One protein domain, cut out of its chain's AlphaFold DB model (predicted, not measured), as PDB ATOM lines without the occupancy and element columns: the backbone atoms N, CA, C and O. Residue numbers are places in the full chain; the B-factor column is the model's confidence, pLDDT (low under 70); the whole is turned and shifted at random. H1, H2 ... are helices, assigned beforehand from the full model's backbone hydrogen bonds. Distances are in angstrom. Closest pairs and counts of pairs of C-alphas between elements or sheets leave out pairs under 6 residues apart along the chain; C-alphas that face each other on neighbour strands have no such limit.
ATOM      1  N   GLU A  28     -23.157 -53.130 -44.186       91.38
ATOM      2  CA  GLU A  28     -24.062 -51.981 -44.322       91.38
ATOM      3  C   GLU A  28     -23.818 -50.909 -43.247       91.38
ATOM      4  O   GLU A  28     -23.641 -49.729 -43.556       91.38
ATOM      5  N   GLY A  29     -23.762 -51.314 -41.975       93.12
ATOM      6  CA  GLY A  29     -23.535 -50.383 -40.869       93.12
ATOM      7  C   GLY A  29     -22.171 -49.692 -40.952       93.12
ATOM      8  O   GLY A  29     -22.058 -48.500 -40.665       93.12
ATOM      9  N   GLN A  30     -21.137 -50.417 -41.388       95.12
ATOM     10  CA  GLN A  30     -19.813 -49.841 -41.594       95.12
ATOM     11  C   GLN A  30     -19.810 -48.876 -42.783       95.12
ATOM     12  O   GLN A  30     -19.303 -47.767 -42.643       95.12
ATOM     13  N   ALA A  31     -20.408 -49.264 -43.909       95.81
ATOM     14  CA  ALA A  31     -20.514 -48.448 -45.113       95.81
ATOM     15  C   ALA A  31     -21.265 -47.141 -44.848       95.81
ATOM     16  O   ALA A  31     -20.814 -46.078 -45.266       95.81
ATOM     17  N   ARG A  32     -22.357 -47.195 -44.076       96.75
ATOM     18  CA  ARG A  32     -23.125 -46.012 -43.671       96.75
ATOM     19  C   ARG A  32     -22.285 -45.042 -42.841       96.75
ATOM     20  O   ARG A  32     -22.266 -43.851 -43.139       96.75
ATOM     21  N   ARG A  33     -21.575 -45.544 -41.821       97.81
ATOM     22  CA  ARG A  33     -20.690 -44.711 -40.984       97.81
ATOM     23  C   ARG A  33     -19.555 -44.107 -41.802       97.81
ATOM     24  O   ARG A  33     -19.375 -42.898 -41.771       97.81
ATOM     25  N   GLN A  34     -18.856 -44.925 -42.588       97.44
ATOM     26  CA  GLN A  34     -17.735 -44.463 -43.404       97.44
ATOM     27  C   GLN A  34     -18.170 -43.473 -44.491       97.44
ATOM     28  O   GLN A  34     -17.429 -42.539 -44.779       97.44
ATOM     29  N   GLY A  35     -19.370 -43.628 -45.060       97.81
ATOM     30  CA  GLY A  35     -19.935 -42.666 -46.006       97.81
ATOM     31  C   GLY A  35     -20.176 -41.299 -45.365       97.81
ATOM     32  O   GLY A  35     -19.792 -40.277 -45.931       97.81
ATOM     33  N   ALA A  36     -20.749 -41.274 -44.158       98.00
ATOM     34  CA  ALA A  36     -20.962 -40.038 -43.404       98.00
ATOM     35  C   ALA A  36     -19.643 -39.394 -42.934       98.00
ATOM     36  O   ALA A  36     -19.470 -38.189 -43.081       98.00
ATOM     37  N   GLU A  37     -18.694 -40.182 -42.423       98.12
ATOM     38  CA  GLU A  37     -17.374 -39.700 -41.989       98.12
ATOM     39  C   GLU A  37     -16.571 -39.117 -43.159       98.12
ATOM     40  O   GLU A  37     -15.992 -38.038 -43.045       98.12
ATOM     41  N   ALA A  38     -16.581 -39.790 -44.311       97.75
ATOM     42  CA  ALA A  38     -15.932 -39.289 -45.516       97.75
ATOM     43  C   ALA A  38     -16.585 -37.991 -46.018       97.75
ATOM     44  O   ALA A  38     -15.880 -37.067 -46.420       97.75
ATOM     45  N   ALA A  39     -17.916 -37.884 -45.963       97.62
ATOM     46  CA  ALA A  39     -18.613 -36.646 -46.299       97.62
ATOM     47  C   ALA A  39     -18.290 -35.509 -45.320       97.62
ATOM     48  O   ALA A  39     -18.088 -34.379 -45.757       97.62
ATOM     49  N   ALA A  40     -18.186 -35.800 -44.023       97.88
ATOM     50  CA  ALA A  40     -17.764 -34.829 -43.018       97.88
ATOM     51  C   ALA A  40     -16.356 -34.293 -43.301       97.88
ATOM     52  O   ALA A  40     -16.136 -33.087 -43.222       97.88
ATOM     53  N   ALA A  41     -15.431 -35.175 -43.693       97.38
ATOM     54  CA  ALA A  41     -14.083 -34.778 -44.081       97.38
ATOM     55  C   ALA A  41     -14.083 -33.856 -45.307       97.38
ATOM     56  O   ALA A  41     -13.350 -32.877 -45.308       97.38
ATOM     57  N   VAL A  42     -14.921 -34.127 -46.316       96.75
ATOM     58  CA  VAL A  42     -15.050 -33.270 -47.508       96.75
ATOM     59  C   VAL A  42     -15.659 -31.908 -47.160       96.75
ATOM     60  O   VAL A  42     -15.129 -30.889 -47.584       96.75
ATOM     61  N   VAL A  43     -16.734 -31.879 -46.365       96.50
ATOM     62  CA  VAL A  43     -17.421 -30.638 -45.951       96.50
ATOM     63  C   VAL A  43     -16.532 -29.742 -45.078       96.50
ATOM     64  O   VAL A  43     -16.705 -28.528 -45.065       96.50
ATOM     65  N   ALA A  44     -15.587 -30.317 -44.333       96.75
ATOM     66  CA  ALA A  44     -14.687 -29.551 -43.475       96.75
ATOM     67  C   ALA A  44     -13.563 -28.825 -44.240       96.75
ATOM     68  O   ALA A  44     -12.856 -28.014 -43.642       96.75
ATOM     69  N   VAL A  45     -13.362 -29.128 -45.527       95.62
ATOM     70  CA  VAL A  45     -12.318 -28.494 -46.340       95.62
ATOM     71  C   VAL A  45     -12.749 -27.092 -46.762       95.62
ATOM     72  O   VAL A  45     -13.889 -26.878 -47.162       95.62
ATOM     73  N   ASP A  46     -11.822 -26.132 -46.744       91.94
ATOM     74  CA  ASP A  46     -12.048 -24.839 -47.391       91.94
ATOM     75  C   ASP A  46     -12.235 -25.034 -48.903       91.94
ATOM     76  O   ASP A  46     -11.318 -25.429 -49.619       91.94
ATOM     77  N   HIS A  47     -13.425 -24.717 -49.409       85.75
ATOM     78  CA  HIS A  47     -13.766 -24.882 -50.821       85.75
ATOM     79  C   HIS A  47     -12.963 -23.976 -51.768       85.75
ATOM     80  O   HIS A  47     -12.956 -24.216 -52.978       85.75
ATOM     81  N   ALA A  48     -12.292 -22.942 -51.249       88.88
ATOM     82  CA  ALA A  48     -11.337 -22.155 -52.022       88.88
ATOM     83  C   ALA A  48     -10.016 -22.910 -52.262       88.88
ATOM     84  O   ALA A  48      -9.344 -22.648 -53.266       88.88
ATOM     85  N   ASP A  49      -9.670 -23.870 -51.398       93.12
ATOM     86  CA  ASP A  49      -8.546 -24.781 -51.589       93.12
ATOM     87  C   ASP A  49      -8.973 -25.977 -52.446       93.12
ATOM     88  O   ASP A  49      -9.371 -27.053 -51.989       93.12
ATOM     89  N   THR A  50      -8.887 -25.773 -53.757       90.12
ATOM     90  CA  THR A  50      -9.306 -26.777 -54.733       90.12
ATOM     91  C   THR A  50      -8.494 -28.068 -54.664       90.12
ATOM     92  O   THR A  50      -9.019 -29.112 -55.046       90.12
ATOM     93  N   LEU A  51      -7.232 -28.013 -54.220       93.88
ATOM     94  CA  LEU A  51      -6.388 -29.204 -54.139       93.88
ATOM     95  C   LEU A  51      -6.814 -30.055 -52.944       93.88
ATOM     96  O   LEU A  51      -7.114 -31.235 -53.121       93.88
ATOM     97  N   ALA A  52      -6.943 -29.436 -51.769       93.06
ATOM     98  CA  ALA A  52      -7.415 -30.121 -50.571       93.06
ATOM     99  C   ALA A  52      -8.811 -30.732 -50.784       93.06
ATOM    100  O   ALA A  52      -9.074 -31.863 -50.365       93.06
ATOM    101  N   LEU A  53      -9.699 -30.029 -51.499       92.06
ATOM    102  CA  LEU A  53     -11.039 -30.538 -51.793       92.06
ATOM    103  C   LEU A  53     -10.992 -31.767 -52.713       92.06
ATOM    104  O   LEU A  53     -11.697 -32.752 -52.482       92.06
ATOM    105  N   GLN A  54     -10.148 -31.740 -53.748       91.12
ATOM    106  CA  GLN A  54      -9.965 -32.879 -54.651       91.12
ATOM    107  C   GLN A  54      -9.369 -34.088 -53.929       91.12
ATOM    108  O   GLN A  54      -9.847 -35.206 -54.125       91.12
ATOM    109  N   GLU A  55      -8.375 -33.876 -53.066       95.56
ATOM    110  CA  GLU A  55      -7.784 -34.936 -52.247       95.56
ATOM    111  C   GLU A  55      -8.820 -35.568 -51.310       95.56
ATOM    112  O   GLU A  55      -8.924 -36.795 -51.243       95.56
ATOM    113  N   ALA A  56      -9.653 -34.762 -50.646       95.25
ATOM    114  CA  ALA A  56     -10.714 -35.267 -49.777       95.25
ATOM    115  C   ALA A  56     -11.748 -36.112 -50.545       95.25
ATOM    116  O   ALA A  56     -12.131 -37.194 -50.091       95.25
ATOM    117  N   ILE A  57     -12.155 -35.672 -51.742       93.81
ATOM    118  CA  ILE A  57     -13.074 -36.429 -52.606       93.81
ATOM    119  C   ILE A  57     -12.432 -37.743 -53.076       93.81
ATOM    120  O   ILE A  57     -13.082 -38.791 -53.045       93.81
ATOM    121  N   LEU A  58     -11.161 -37.719 -53.489       94.44
ATOM    122  CA  LEU A  58     -10.435 -38.922 -53.906       94.44
ATOM    123  C   LEU A  58     -10.294 -39.923 -52.757       94.44
ATOM    124  O   LEU A  58     -10.520 -41.115 -52.961       94.44
ATOM    125  N   ASN A  59     -10.013 -39.450 -51.544       96.44
ATOM    126  CA  ASN A  59      -9.959 -40.290 -50.348       96.44
ATOM    127  C   ASN A  59     -11.321 -40.930 -50.041       96.44
ATOM    128  O   ASN A  59     -11.390 -42.130 -49.768       96.44
ATOM    129  N   ALA A  60     -12.417 -40.173 -50.159       95.19
ATOM    130  CA  ALA A  60     -13.768 -40.715 -50.013       95.19
ATOM    131  C   ALA A  60     -14.062 -41.813 -51.053       95.19
ATOM    132  O   ALA A  60     -14.605 -42.868 -50.717       95.19
ATOM    133  N   LYS A  61     -13.651 -41.604 -52.309       92.31
ATOM    134  CA  LYS A  61     -13.805 -42.595 -53.386       92.31
ATOM    135  C   LYS A  61     -12.920 -43.823 -53.195       92.31
ATOM    136  O   LYS A  61     -13.374 -44.934 -53.468       92.31
ATOM    137  N   ALA A  62     -11.709 -43.657 -52.673       94.00
ATOM    138  CA  ALA A  62     -10.843 -44.768 -52.289       94.00
ATOM    139  C   ALA A  62     -11.450 -45.598 -51.145       94.00
ATOM    140  O   ALA A  62     -11.326 -46.820 -51.136       94.00
ATOM    141  N   LEU A  63     -12.159 -44.968 -50.205       93.88
ATOM    142  CA  LEU A  63     -12.921 -45.682 -49.178       93.88
ATOM    143  C   LEU A  63     -14.088 -46.471 -49.784       93.88
ATOM    144  O   LEU A  63     -14.232 -47.659 -49.505       93.88
ATOM    145  N   GLN A  64     -14.877 -45.838 -50.657       92.56
ATOM    146  CA  GLN A  64     -16.005 -46.477 -51.340       92.56
ATOM    147  C   GLN A  64     -15.566 -47.678 -52.197       92.56
ATOM    148  O   GLN A  64     -16.241 -48.710 -52.214       92.56
ATOM    149  N   SER A  65     -14.429 -47.574 -52.895       89.44
ATOM    150  CA  SER A  65     -13.940 -48.621 -53.802       89.44
ATOM    151  C   SER A  65     -13.594 -49.926 -53.083       89.44
ATOM    152  O   SER A  65     -13.708 -50.997 -53.679       89.44
ATOM    153  N   ARG A  66     -13.278 -49.877 -51.781       91.50
ATOM    154  CA  ARG A  66     -13.058 -51.076 -50.954       91.50
ATOM    155  C   ARG A  66     -14.282 -51.990 -50.925       91.50
ATOM    156  O   ARG A  66     -14.115 -53.204 -50.903       91.50
ATOM    157  N   TYR A  67     -15.487 -51.423 -50.967       88.12
ATOM    158  CA  TYR A  67     -16.733 -52.191 -51.031       88.12
ATOM    159  C   TYR A  67     -16.997 -52.741 -52.436       88.12
ATOM    160  O   TYR A  67     -17.450 -53.875 -52.585       88.12
ATOM    161  N   ALA A  68     -16.642 -51.977 -53.473       81.81
ATOM    162  CA  ALA A  68     -16.775 -52.411 -54.862       81.81
ATOM    163  C   ALA A  68     -15.846 -53.592 -55.204       81.81
ATOM    164  O   ALA A  68     -16.213 -54.448 -56.003       81.81
ATOM    165  N   LEU A  69     -14.671 -53.664 -54.569       83.81
ATOM    166  CA  LEU A  69     -13.732 -54.785 -54.692       83.81
ATOM    167  C   LEU A  69     -14.219 -56.073 -54.001       83.81
ATOM    168  O   LEU A  69     -13.704 -57.146 -54.305       83.81
ATOM    169  N   MET A  70     -15.192 -55.981 -53.085       79.06
ATOM    170  CA  MET A  70     -15.803 -57.114 -52.367       79.06
ATOM    171  C   MET A  70     -17.094 -57.628 -53.032       79.06
ATOM    172  O   MET A  70     -17.899 -58.305 -52.399       79.06
ATOM    173  N   PRO A  71     -17.255 -57.387 -54.340       75.31
ATOM    174  CA  PRO A  71     -18.537 -57.300 -55.058       75.31
ATOM    175  C   PRO A  71     -19.783 -56.851 -54.270       75.31
ATOM    176  O   PRO A  71     -20.903 -57.199 -54.648       75.31
ATOM    177  N   ASP A  72     -19.631 -56.074 -53.193       81.94
ATOM    178  CA  ASP A  72     -20.734 -55.731 -52.296       81.94
ATOM    179  C   ASP A  72     -21.414 -54.440 -52.761       81.94
ATOM    180  O   ASP A  72     -21.183 -53.335 -52.260       81.94
ATOM    181  N   THR A  73     -22.260 -54.587 -53.778       86.50
ATOM    182  CA  THR A  73     -23.001 -53.477 -54.388       86.50
ATOM    183  C   THR A  73     -23.956 -52.795 -53.406       86.50
ATOM    184  O   THR A  73     -24.235 -51.601 -53.546       86.50
ATOM    185  N   VAL A  74     -24.421 -53.512 -52.378       89.75
ATOM    186  CA  VAL A  74     -25.289 -52.962 -51.334       89.75
ATOM    187  C   VAL A  74     -24.495 -52.022 -50.434       89.75
ATOM    188  O   VAL A  74     -24.934 -50.892 -50.218       89.75
ATOM    189  N   ALA A  75     -23.315 -52.434 -49.969       91.56
ATOM    190  CA  ALA A  75     -22.432 -51.578 -49.183       91.56
ATOM    191  C   ALA A  75     -21.987 -50.336 -49.971       91.56
ATOM    192  O   ALA A  75     -22.014 -49.231 -49.430       91.56
ATOM    193  N   VAL A  76     -21.664 -50.479 -51.264       91.88
ATOM    194  CA  VAL A  76     -21.340 -49.331 -52.136       91.88
ATOM    195  C   VAL A  76     -22.493 -48.324 -52.181       91.88
ATOM    196  O   VAL A  76     -22.261 -47.122 -52.027       91.88
ATOM    197  N   ARG A  77     -23.731 -48.803 -52.364       92.81
ATOM    198  CA  ARG A  77     -24.927 -47.952 -52.394       92.81
ATOM    199  C   ARG A  77     -25.166 -47.262 -51.055       92.81
ATOM    200  O   ARG A  77     -25.393 -46.059 -51.034       92.81
ATOM    201  N   VAL A  78     -25.086 -47.997 -49.949       94.69
ATOM    202  CA  VAL A  78     -25.319 -47.448 -48.604       94.69
ATOM    203  C   VAL A  78     -24.280 -46.383 -48.259       94.69
ATOM    204  O   VAL A  78     -24.629 -45.353 -47.684       94.69
ATOM    205  N   PHE A  79     -23.018 -46.599 -48.641       96.31
ATOM    206  CA  PHE A  79     -21.978 -45.582 -48.524       96.31
ATOM    207  C   PHE A  79     -22.360 -44.318 -49.302       96.31
ATOM    208  O   PHE A  79     -22.302 -43.219 -48.756       96.31
ATOM    209  N   ASP A  80     -22.769 -44.470 -50.566       95.19
ATOM    210  CA  ASP A  80     -23.104 -43.348 -51.449       95.19
ATOM    211  C   ASP A  80     -24.317 -42.553 -50.943       95.19
ATOM    212  O   ASP A  80     -24.302 -41.324 -50.936       95.19
ATOM    213  N   GLU A  81     -25.349 -43.251 -50.464       95.44
ATOM    214  CA  GLU A  81     -26.540 -42.650 -49.860       95.44
ATOM    215  C   GLU A  81     -26.180 -41.848 -48.607       95.44
ATOM    216  O   GLU A  81     -26.565 -40.681 -48.496       95.44
ATOM    217  N   ALA A  82     -25.398 -42.434 -47.693       96.81
ATOM    218  CA  ALA A  82     -24.958 -41.759 -46.474       96.81
ATOM    219  C   ALA A  82     -24.083 -40.536 -46.781       96.81
ATOM    220  O   ALA A  82     -24.289 -39.471 -46.198       96.81
ATOM    221  N   PHE A  83     -23.163 -40.664 -47.740       97.88
ATOM    222  CA  PHE A  83     -22.305 -39.572 -48.184       97.88
ATOM    223  C   PHE A  83     -23.139 -38.410 -48.737       97.88
ATOM    224  O   PHE A  83     -23.048 -37.281 -48.254       97.88
ATOM    225  N   ARG A  84     -24.013 -38.681 -49.717       96.19
ATOM    226  CA  ARG A  84     -24.872 -37.662 -50.343       96.19
ATOM    227  C   ARG A  84     -25.792 -36.994 -49.331       96.19
ATOM    228  O   ARG A  84     -25.973 -35.779 -49.389       96.19
ATOM    229  N   GLN A  85     -26.388 -37.775 -48.430       96.25
ATOM    230  CA  GLN A  85     -27.282 -37.252 -47.403       96.25
ATOM    231  C   GLN A  85     -26.541 -36.306 -46.456       96.25
ATOM    232  O   GLN A  85     -27.056 -35.226 -46.171       96.25
ATOM    233  N   TYR A  86     -25.337 -36.678 -46.013       97.75
ATOM    234  CA  TYR A  86     -24.541 -35.838 -45.126       97.75
ATOM    235  C   TYR A  86     -24.154 -34.518 -45.803       97.75
ATOM    236  O   TYR A  86     -24.404 -33.457 -45.229       97.75
ATOM    237  N   VAL A  87     -23.621 -34.567 -47.033       96.06
ATOM    238  CA  VAL A  87     -23.260 -33.351 -47.784       96.06
ATOM    239  C   VAL A  87     -24.488 -32.459 -47.972       96.06
ATOM    240  O   VAL A  87     -24.425 -31.276 -47.675       96.06
ATOM    241  N   ARG A  88     -25.644 -33.021 -48.355       96.00
ATOM    242  CA  ARG A  88     -26.894 -32.253 -48.506       96.00
ATOM    243  C   ARG A  88     -27.327 -31.529 -47.229       96.00
ATOM    244  O   ARG A  88     -27.913 -30.456 -47.313       96.00
ATOM    245  N   GLN A  89     -27.111 -32.140 -46.066       96.69
ATOM    246  CA  GLN A  89     -27.527 -31.588 -44.775       96.69
ATOM    247  C   GLN A  89     -26.595 -30.488 -44.259       96.69
ATOM    248  O   GLN A  89     -27.059 -29.626 -43.516       96.69
ATOM    249  N   HIS A  90     -25.315 -30.513 -44.639       96.56
ATOM    250  CA  HIS A  90     -24.297 -29.624 -44.071       96.56
ATOM    251  C   HIS A  90     -23.774 -28.581 -45.061       96.56
ATOM    252  O   HIS A  90     -23.357 -27.511 -44.629       96.56
ATOM    253  N   ASP A  91     -23.839 -28.850 -46.367       93.44
ATOM    254  CA  ASP A  91     -23.422 -27.913 -47.406       93.44
ATOM    255  C   ASP A  91     -24.233 -28.088 -48.707       93.44
ATOM    256  O   ASP A  91     -23.896 -28.870 -49.602       93.44
ATOM    257  N   ASP A  92     -25.336 -27.338 -48.829       92.31
ATOM    258  CA  ASP A  92     -26.215 -27.386 -50.008       92.31
ATOM    259  C   ASP A  92     -25.520 -26.876 -51.284       92.31
ATOM    260  O   ASP A  92     -25.835 -27.332 -52.386       92.31
ATOM    261  N   ALA A  93     -24.560 -25.953 -51.163       91.00
ATOM    262  CA  ALA A  93     -23.835 -25.421 -52.313       91.00
ATOM    263  C   ALA A  93     -22.905 -26.486 -52.908       91.00
ATOM    264  O   ALA A  93     -22.942 -26.733 -54.118       91.00
ATOM    265  N   LEU A  94     -22.138 -27.170 -52.058       89.94
ATOM    266  CA  LEU A  94     -21.302 -28.302 -52.434       89.94
ATOM    267  C   LEU A  94     -22.149 -29.469 -52.947       89.94
ATOM    268  O   LEU A  94     -21.827 -30.048 -53.984       89.94
ATOM    269  N   TYR A  95     -23.262 -29.782 -52.276       91.44
ATOM    270  CA  TYR A  95     -24.179 -30.832 -52.717       91.44
ATOM    271  C   TYR A  95     -24.658 -30.595 -54.152       91.44
ATOM    272  O   TYR A  95     -24.602 -31.501 -54.985       91.44
ATOM    273  N   ARG A  96     -25.092 -29.364 -54.458       90.81
ATOM    274  CA  ARG A  96     -25.490 -28.990 -55.818       90.81
ATOM    275  C   ARG A  96     -24.321 -29.093 -56.788       90.81
ATOM    276  O   ARG A  96     -24.512 -29.643 -57.857       90.81
ATOM    277  N   ALA A  97     -23.132 -28.619 -56.423       88.00
ATOM    278  CA  ALA A  97     -21.968 -28.655 -57.307       88.00
ATOM    279  C   ALA A  97     -21.492 -30.080 -57.647       88.00
ATOM    280  O   ALA A  97     -20.976 -30.309 -58.741       88.00
ATOM    281  N   MET A  98     -21.641 -31.027 -56.718       85.06
ATOM    282  CA  MET A  98     -21.191 -32.406 -56.900       85.06
ATOM    283  C   MET A  98     -22.242 -33.300 -57.565       85.06
ATOM    284  O   MET A  98     -21.883 -34.168 -58.355       85.06
ATOM    285  N   PHE A  99     -23.524 -33.133 -57.231       86.44
ATOM    286  CA  PHE A  99     -24.555 -34.130 -57.542       86.44
ATOM    287  C   PHE A  99     -25.701 -33.626 -58.430       86.44
ATOM    288  O   PHE A  99     -26.614 -34.410 -58.703       86.44
ATOM    289  N   ARG A 100     -25.699 -32.355 -58.855       73.19
ATOM    290  CA  ARG A 100     -26.790 -31.740 -59.624       73.19
ATOM    291  C   ARG A 100     -26.282 -30.934 -60.815       73.19
ATOM    292  O   ARG A 100     -27.021 -30.922 -61.822       73.19
TER     293      ARG A 100
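This is residues 28 to 100 of the 100 residues of an uncharacterized protein of Porphyromonadaceae bacterium (UniProt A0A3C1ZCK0). Long helices H1, H2 and H3 form an up-and-down bundle, each running against the one before it in the chain, and short H4 folds back at the end of H3. The 73 printed residues hold four named helices, H1 to H4 in chain order, and no named strand: all helix. The whole is compact, radius of gyration of the C-alphas 11.8 A, yet elongated, spanning 36 by 22 by 20 A.

Find C-alpha 50 at (-9.306, -26.777, -54.733); from there H2 runs 26.7 A to residue 68. H1 is residues 28 to 43, 22.4 A. H3, residues 73 to 90, covers 26.0 A. H4, residues 92 to 99, ends at (-24.555, -34.130, -57.542).

H2 touches H1 in a hairpin, a shallow tilt of 7 degrees, closest C-alphas Ala 38 and Ala 60, 5.2 A. Hub H3 touches H1 at 37 degrees, only just steep, the same way, closest C-alphas Gly 35 and Phe 79, 4.4 A. With residues 84 to 88 alone, H3 touches H4 in a hairpin, closest C-alphas Arg 88 and Tyr 95, 5.2 A. H2 and H4 are apart. Each O i to N i+4 pair is within hydrogen-bond range in H1, H3 and H4, and 12 of 15 in H2.

The farthest C-alphas, Ala 48 and Pro 71, are 36.0 A apart. The printed part has no cut, no link is long, and no printed residue is under 70 in pLDDT.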